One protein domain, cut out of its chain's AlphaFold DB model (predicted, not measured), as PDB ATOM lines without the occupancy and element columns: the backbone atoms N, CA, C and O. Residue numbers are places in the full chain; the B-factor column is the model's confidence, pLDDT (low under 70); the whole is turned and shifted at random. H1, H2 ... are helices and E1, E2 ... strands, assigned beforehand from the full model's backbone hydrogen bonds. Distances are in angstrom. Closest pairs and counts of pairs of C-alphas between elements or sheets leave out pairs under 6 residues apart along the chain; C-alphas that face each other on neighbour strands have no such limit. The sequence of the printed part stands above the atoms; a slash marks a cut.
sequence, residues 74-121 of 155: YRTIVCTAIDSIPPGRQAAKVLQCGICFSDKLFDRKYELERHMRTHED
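Overview. This is residues 74 to 121 of the 155 residues of an uncharacterized protein of Zasmidium cellare ATCC 36951 (UniProt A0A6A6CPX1). Little regular structure is here: two short parallel strands, E1 and E2, lie side by side among long loops, and one helix, H1, packs near E2 and runs nearly along it. Residues 105 to 106 pair antiparallel with residues 95 to 96 of E2. The printed part has 48 residues, with E1, E2 and H1 in that order; its class is mixed, with 18 residues in named elements. It is compact, with a radius of gyration of the C-alphas of 9.7 A, and spans 29 by 19 by 14 A, only just elongated.

Along the chain. E1 is residues 77 to 79, from C-alpha 77 at (-0.033, 17.228, -3.402). E2 is residues 95 to 97. H1, residues 109 to 120, is 16.4 A long and ends with C-alpha 120 at (-9.694, 5.506, 10.091).

Arrangement. E1 and E2 are parallel neighbours at 39 degrees; N 79 and O 96 are 2.9 A apart, within hydrogen-bond range. The closest C-alphas of E2 and H1, Cys 97 and Leu 112, are 7.0 A apart. E1 and H1 are apart. In H1, 6 of 8 O i to N i+4 pairs are within range.

Size, cuts and confidence. The farthest C-alphas, Tyr 74 and Asp 121, are 30.3 A apart. The printed part has no cut. Both links are long, 15 and 11 residues. Mean pLDDT of the printed part is 74.2; 14 residues are under 70, among them 79 to 84 and 118 to 121.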
ATOM      1  N   TYR A  74       7.004  17.907 -10.480       58.25
ATOM      2  CA  TYR A  74       5.633  18.010 -10.028       58.25
ATOM      3  C   TYR A  74       5.648  18.342  -8.538       58.25
ATOM      4  O   TYR A  74       6.346  17.710  -7.747       58.25
ATOM      5  N   ARG A  75       4.878  19.358  -8.144       72.12
ATOM      6  CA  ARG A  75       4.660  19.628  -6.725       72.12
ATOM      7  C   ARG A  75       3.834  18.480  -6.150       72.12
ATOM      8  O   ARG A  75       2.735  18.218  -6.633       72.12
ATOM      9  N   THR A  76       4.371  17.800  -5.142       75.00
ATOM     10  CA  THR A  76       3.645  16.777  -4.385       75.00
ATOM     11  C   THR A  76       2.407  17.400  -3.743       75.00
ATOM     12  O   THR A  76       2.497  18.431  -3.076       75.00
ATOM     13  N   ILE A  77       1.248  16.779  -3.945       75.19
ATOM     14  CA  ILE A  77      -0.033  17.228  -3.402       75.19
ATOM     15  C   ILE A  77      -0.270  16.475  -2.093       75.19
ATOM     16  O   ILE A  77      -0.653  15.303  -2.094       75.19
ATOM     17  N   VAL A  78      -0.032  17.150  -0.970       71.50
ATOM     18  CA  VAL A  78      -0.350  16.625   0.361       71.50
ATOM     19  C   VAL A  78      -1.862  16.686   0.562       71.50
ATOM     20  O   VAL A  78      -2.456  17.759   0.599       71.50
ATOM     21  N   CYS A  79      -2.489  15.522   0.677       68.88
ATOM     22  CA  CYS A  79      -3.935  15.383   0.754       68.88
ATOM     23  C   CYS A  79      -4.365  15.149   2.209       68.88
ATOM     24  O   CYS A  79      -4.230  14.039   2.730       68.88
ATOM     25  N   THR A  80      -4.886  16.191   2.857       62.12
ATOM     26  CA  THR A  80      -5.601  16.103   4.146       62.12
ATOM     27  C   THR A  80      -7.103  15.863   3.957       62.12
ATOM     28  O   THR A  80      -7.724  15.216   4.794       62.12
ATOM     29  N   ALA A  81      -7.661  16.310   2.829       59.84
ATOM     30  CA  ALA A  81      -9.004  15.995   2.348       59.84
ATOM     31  C   ALA A  81      -8.936  15.528   0.884       59.84
ATOM     32  O   ALA A  81      -8.083  15.976   0.113       59.84
ATOM     33  N   ILE A  82      -9.820  14.607   0.501       60.44
ATOM     34  CA  ILE A  82      -9.754  13.882  -0.783       60.44
ATOM     35  C   ILE A  82     -10.508  14.639  -1.901       60.44
ATOM     36  O   ILE A  82     -10.446  14.288  -3.082       60.44
ATOM     37  N   ASP A  83     -11.211  15.712  -1.549       64.00
ATOM     38  CA  ASP A  83     -12.048  16.501  -2.462       64.00
ATOM     39  C   ASP A  83     -11.253  17.567  -3.225       64.00
ATOM     40  O   ASP A  83     -11.654  17.985  -4.307       64.00
ATOM     41  N   SER A  84     -10.057  17.906  -2.736       65.81
ATOM     42  CA  SER A  84      -9.084  18.769  -3.422       65.81
ATOM     43  C   SER A  84      -8.304  18.056  -4.542       65.81
ATOM     44  O   SER A  84      -7.409  18.648  -5.145       65.81
ATOM     45  N   ILE A  85      -8.585  16.775  -4.806       71.00
ATOM     46  CA  ILE A  85      -7.868  15.972  -5.804       71.00
ATOM     47  C   ILE A  85      -8.552  16.123  -7.171       71.00
ATOM     48  O   ILE A  85      -9.727  15.766  -7.291       71.00
ATOM     49  N   PRO A  86      -7.843  16.584  -8.224       70.88
ATOM     50  CA  PRO A  86      -8.438  16.730  -9.549       70.88
ATOM     51  C   PRO A  86      -8.920  15.370 -10.089       70.88
ATOM     52  O   PRO A  86      -8.204  14.371  -9.944       70.88
ATOM     53  N   PRO A  87     -10.112  15.308 -10.710       71.00
ATOM     54  CA  PRO A  87     -10.724  14.053 -11.130       71.00
ATOM     55  C   PRO A  87      -9.901  13.344 -12.214       71.00
ATOM     56  O   PRO A  87      -9.372  13.969 -13.131       71.00
ATOM     57  N   GLY A  88      -9.834  12.014 -12.121       73.12
ATOM     58  CA  GLY A  88      -9.069  11.158 -13.031       73.12
ATOM     59  C   GLY A  88      -7.774  10.609 -12.423       73.12
ATOM     60  O   GLY A  88      -7.568  10.632 -11.208       73.12
ATOM     61  N   ARG A  89      -6.911  10.057 -13.286       77.56
ATOM     62  CA  ARG A  89      -5.559   9.599 -12.927       77.56
ATOM     63  C   ARG A  89      -4.594  10.775 -13.056       77.56
ATOM     64  O   ARG A  89      -4.573  11.428 -14.096       77.56
ATOM     65  N   GLN A  90      -3.773  11.015 -12.042       82.19
ATOM     66  CA  GLN A  90      -2.711  12.015 -12.121       82.19
ATOM     67  C   GLN A  90      -1.600  11.513 -13.062       82.19
ATOM     68  O   GLN A  90      -1.278  10.326 -13.086       82.19
ATOM     69  N   ALA A  91      -0.998  12.412 -13.848       79.19
ATOM     70  CA  ALA A  91       0.031  12.049 -14.834       79.19
ATOM     71  C   ALA A  91       1.320  11.470 -14.207       79.19
ATOM     72  O   ALA A  91       2.120  10.837 -14.893       79.19
ATOM     73  N   ALA A  92       1.504  11.666 -12.901       81.19
ATOM     74  CA  ALA A  92       2.545  11.059 -12.088       81.19
ATOM     75  C   ALA A  92       1.976  10.680 -10.710       81.19
ATOM     76  O   ALA A  92       0.873  11.088 -10.337       81.19
ATOM     77  N   LYS A  93       2.750   9.921  -9.929       84.69
ATOM     78  CA  LYS A  93       2.436   9.626  -8.528       84.69
ATOM     79  C   LYS A  93       2.730  10.858  -7.677       84.69
ATOM     80  O   LYS A  93       3.836  11.001  -7.174       84.69
ATOM     81  N   VAL A  94       1.758  11.761  -7.582       83.69
ATOM     82  CA  VAL A  94       1.916  13.073  -6.926       83.69
ATOM     83  C   VAL A  94       1.157  13.188  -5.607       83.69
ATOM     84  O   VAL A  94       1.407  14.122  -4.854       83.69
ATOM     85  N   LEU A  95       0.213  12.284  -5.328       86.06
ATOM     86  CA  LEU A  95      -0.656  12.366  -4.155       86.06
ATOM     87  C   LEU A  95       0.043  11.767  -2.933       86.06
ATOM     88  O   LEU A  95       0.357  10.576  -2.934       86.06
ATOM     89  N   GLN A  96       0.240  12.559  -1.882       83.75
ATOM     90  CA  GLN A  96       0.799  12.109  -0.607       83.75
ATOM     91  C   GLN A  96      -0.272  12.113   0.486       83.75
ATOM     92  O   GLN A  96      -1.111  13.010   0.553       83.75
ATOM     93  N   CYS A  97      -0.222  11.125   1.376       79.56
ATOM     94  CA  CYS A  97      -1.079  11.081   2.554       79.56
ATOM     95  C   CYS A  97      -0.712  12.186   3.557       79.56
ATOM     96  O   CYS A  97       0.390  12.170   4.104       79.56
ATOM     97  N   GLY A  98      -1.648  13.094   3.850       71.81
ATOM     98  CA  GLY A  98      -1.471  14.161   4.843       71.81
ATOM     99  C   GLY A  98      -1.571  13.722   6.309       71.81
ATOM    100  O   GLY A  98      -1.438  14.566   7.187       71.81
ATOM    101  N   ILE A  99      -1.813  12.433   6.591       65.50
ATOM    102  CA  ILE A  99      -1.850  11.887   7.963       65.50
ATOM    103  C   ILE A  99      -0.495  11.288   8.352       65.50
ATOM    104  O   ILE A  99       0.037  11.590   9.417       65.50
ATOM    105  N   CYS A 100       0.077  10.430   7.503       69.19
ATOM    106  CA  CYS A 100       1.325   9.723   7.811       69.19
ATOM    107  C   CYS A 100       2.555  10.235   7.052       69.19
ATOM    108  O   CYS A 100       3.649   9.741   7.317       69.19
ATOM    109  N   PHE A 101       2.383  11.166   6.102       70.88
ATOM    110  CA  PHE A 101       3.448  11.762   5.282       70.88
ATOM    111  C   PHE A 101       4.409  10.741   4.647       70.88
ATOM    112  O   PHE A 101       5.574  11.033   4.401       70.88
ATOM    113  N   SER A 102       3.930   9.524   4.366       68.19
ATOM    114  CA  SER A 102       4.783   8.450   3.857       68.19
ATOM    115  C   SER A 102       5.383   8.789   2.493       68.19
ATOM    116  O   SER A 102       4.700   9.387   1.661       68.19
ATOM    117  N   ASP A 103       6.574   8.265   2.203       72.31
ATOM    118  CA  ASP A 103       7.232   8.365   0.884       72.31
ATOM    119  C   ASP A 103       6.463   7.646  -0.246       72.31
ATOM    120  O   ASP A 103       6.825   7.711  -1.421       72.31
ATOM    121  N   LYS A 104       5.385   6.927   0.095       78.94
ATOM    122  CA  LYS A 104       4.464   6.331  -0.872       78.94
ATOM    123  C   LYS A 104       3.546   7.405  -1.444       78.94
ATOM    124  O   LYS A 104       2.616   7.857  -0.778       78.94
ATOM    125  N   LEU A 105       3.796   7.742  -2.705       85.38
ATOM    126  CA  LEU A 105       2.944   8.605  -3.513       85.38
ATOM    127  C   LEU A 105       1.999   7.779  -4.402       85.38
ATOM    128  O   LEU A 105       2.372   6.712  -4.902       85.38
ATOM    129  N   PHE A 106       0.794   8.296  -4.632       87.62
ATOM    130  CA  PHE A 106      -0.262   7.665  -5.430       87.62
ATOM    131  C   PHE A 106      -0.584   8.494  -6.689       87.62
ATOM    132  O   PHE A 106      -0.452   9.718  -6.689       87.62
ATOM    133  N   ASP A 107      -1.001   7.832  -7.775       86.25
ATOM    134  CA  ASP A 107      -1.453   8.440  -9.046       86.25
ATOM    135  C   ASP A 107      -2.983   8.410  -9.222       86.25
ATOM    136  O   ASP A 107      -3.493   8.713 -10.303       86.25
ATOM    137  N   ARG A 108      -3.727   7.974  -8.193       84.56
ATOM    138  CA  ARG A 108      -5.187   7.802  -8.242       84.56
ATOM    139  C   ARG A 108      -5.845   8.096  -6.902       84.56
ATOM    140  O   ARG A 108      -5.422   7.565  -5.874       84.56
ATOM    141  N   LYS A 109      -6.969   8.823  -6.950       82.12
ATOM    142  CA  LYS A 109      -7.837   9.118  -5.797       82.12
ATOM    143  C   LYS A 109      -8.213   7.853  -5.003       82.12
ATOM    144  O   LYS A 109      -7.923   7.805  -3.813       82.12
ATOM    145  N   TYR A 110      -8.713   6.790  -5.649       81.69
ATOM    146  CA  TYR A 110      -9.146   5.572  -4.935       81.69
ATOM    147  C   TYR A 110      -8.013   4.816  -4.211       81.69
ATOM    148  O   TYR A 110      -8.259   4.091  -3.244       81.69
ATOM    149  N   GLU A 111      -6.761   4.937  -4.669       84.81
ATOM    150  CA  GLU A 111      -5.630   4.255  -4.025       84.81
ATOM    151  C   GLU A 111      -5.222   4.964  -2.743       84.81
ATOM    152  O   GLU A 111      -4.956   4.298  -1.737       84.81
ATOM    153  N   LEU A 112      -5.263   6.297  -2.770       82.62
ATOM    154  CA  LEU A 112      -5.130   7.117  -1.580       82.62
ATOM    155  C   LEU A 112      -6.330   6.920  -0.641       82.62
ATOM    156  O   LEU A 112      -6.099   6.681   0.533       82.62
ATOM    157  N   GLU A 113      -7.579   6.914  -1.116       77.56
ATOM    158  CA  GLU A 113      -8.770   6.614  -0.288       77.56
ATOM    159  C   GLU A 113      -8.619   5.288   0.465       77.56
ATOM    160  O   GLU A 113      -8.767   5.232   1.685       77.56
ATOM    161  N   ARG A 114      -8.242   4.212  -0.239       78.56
ATOM    162  CA  ARG A 114      -7.985   2.908   0.388       78.56
ATOM    163  C   ARG A 114      -6.841   2.966   1.406       78.56
ATOM    164  O   ARG A 114      -6.864   2.216   2.376       78.56
ATOM    165  N   HIS A 115      -5.841   3.819   1.193       81.88
ATOM    166  CA  HIS A 115      -4.786   4.061   2.172       81.88
ATOM    167  C   HIS A 115      -5.286   4.874   3.380       81.88
ATOM    168  O   HIS A 115      -4.911   4.551   4.505       81.88
ATOM    169  N   MET A 116      -6.161   5.865   3.192       74.50
ATOM    170  CA  MET A 116      -6.724   6.678   4.278       74.50
ATOM    171  C   MET A 116      -7.560   5.840   5.254       74.50
ATOM    172  O   MET A 116      -7.447   6.033   6.464       74.50
ATOM    173  N   ARG A 117      -8.240   4.794   4.764       71.50
ATOM    174  CA  ARG A 117      -8.898   3.778   5.613       71.50
ATOM    175  C   ARG A 117      -7.960   3.065   6.593       71.50
ATOM    176  O   ARG A 117      -8.417   2.572   7.613       71.50
ATOM    177  N   THR A 118      -6.649   3.037   6.330       65.88
ATOM    178  CA  THR A 118      -5.658   2.489   7.283       65.88
ATOM    179  C   THR A 118      -5.330   3.436   8.447       65.88
ATOM    180  O   THR A 118      -4.586   3.039   9.341       65.88
ATOM    181  N   HIS A 119      -5.897   4.653   8.447       65.88
ATOM    182  CA  HIS A 119      -5.851   5.632   9.544       65.88
ATOM    183  C   HIS A 119      -7.218   5.841  10.221       65.88
ATOM    184  O   HIS A 119      -7.248   6.155  11.406       65.88
ATOM    185  N   GLU A 120      -8.335   5.640   9.503       60.81
ATOM    186  CA  GLU A 120      -9.694   5.506  10.091       60.81
ATOM    187  C   GLU A 120      -9.758   4.364  11.120       60.81
ATOM    188  O   GLU A 120     -10.498   4.413  12.102       60.81
ATOM    189  N   ASP A 121      -8.911   3.364  10.880       53.78
ATOM    190  CA  ASP A 121      -8.377   2.348  11.778       53.78
ATOM    191  C   ASP A 121      -7.711   2.993  13.031       53.78
ATOM    192  O   ASP A 121      -6.491   2.980  13.226       53.78
TER     193      ASP A 121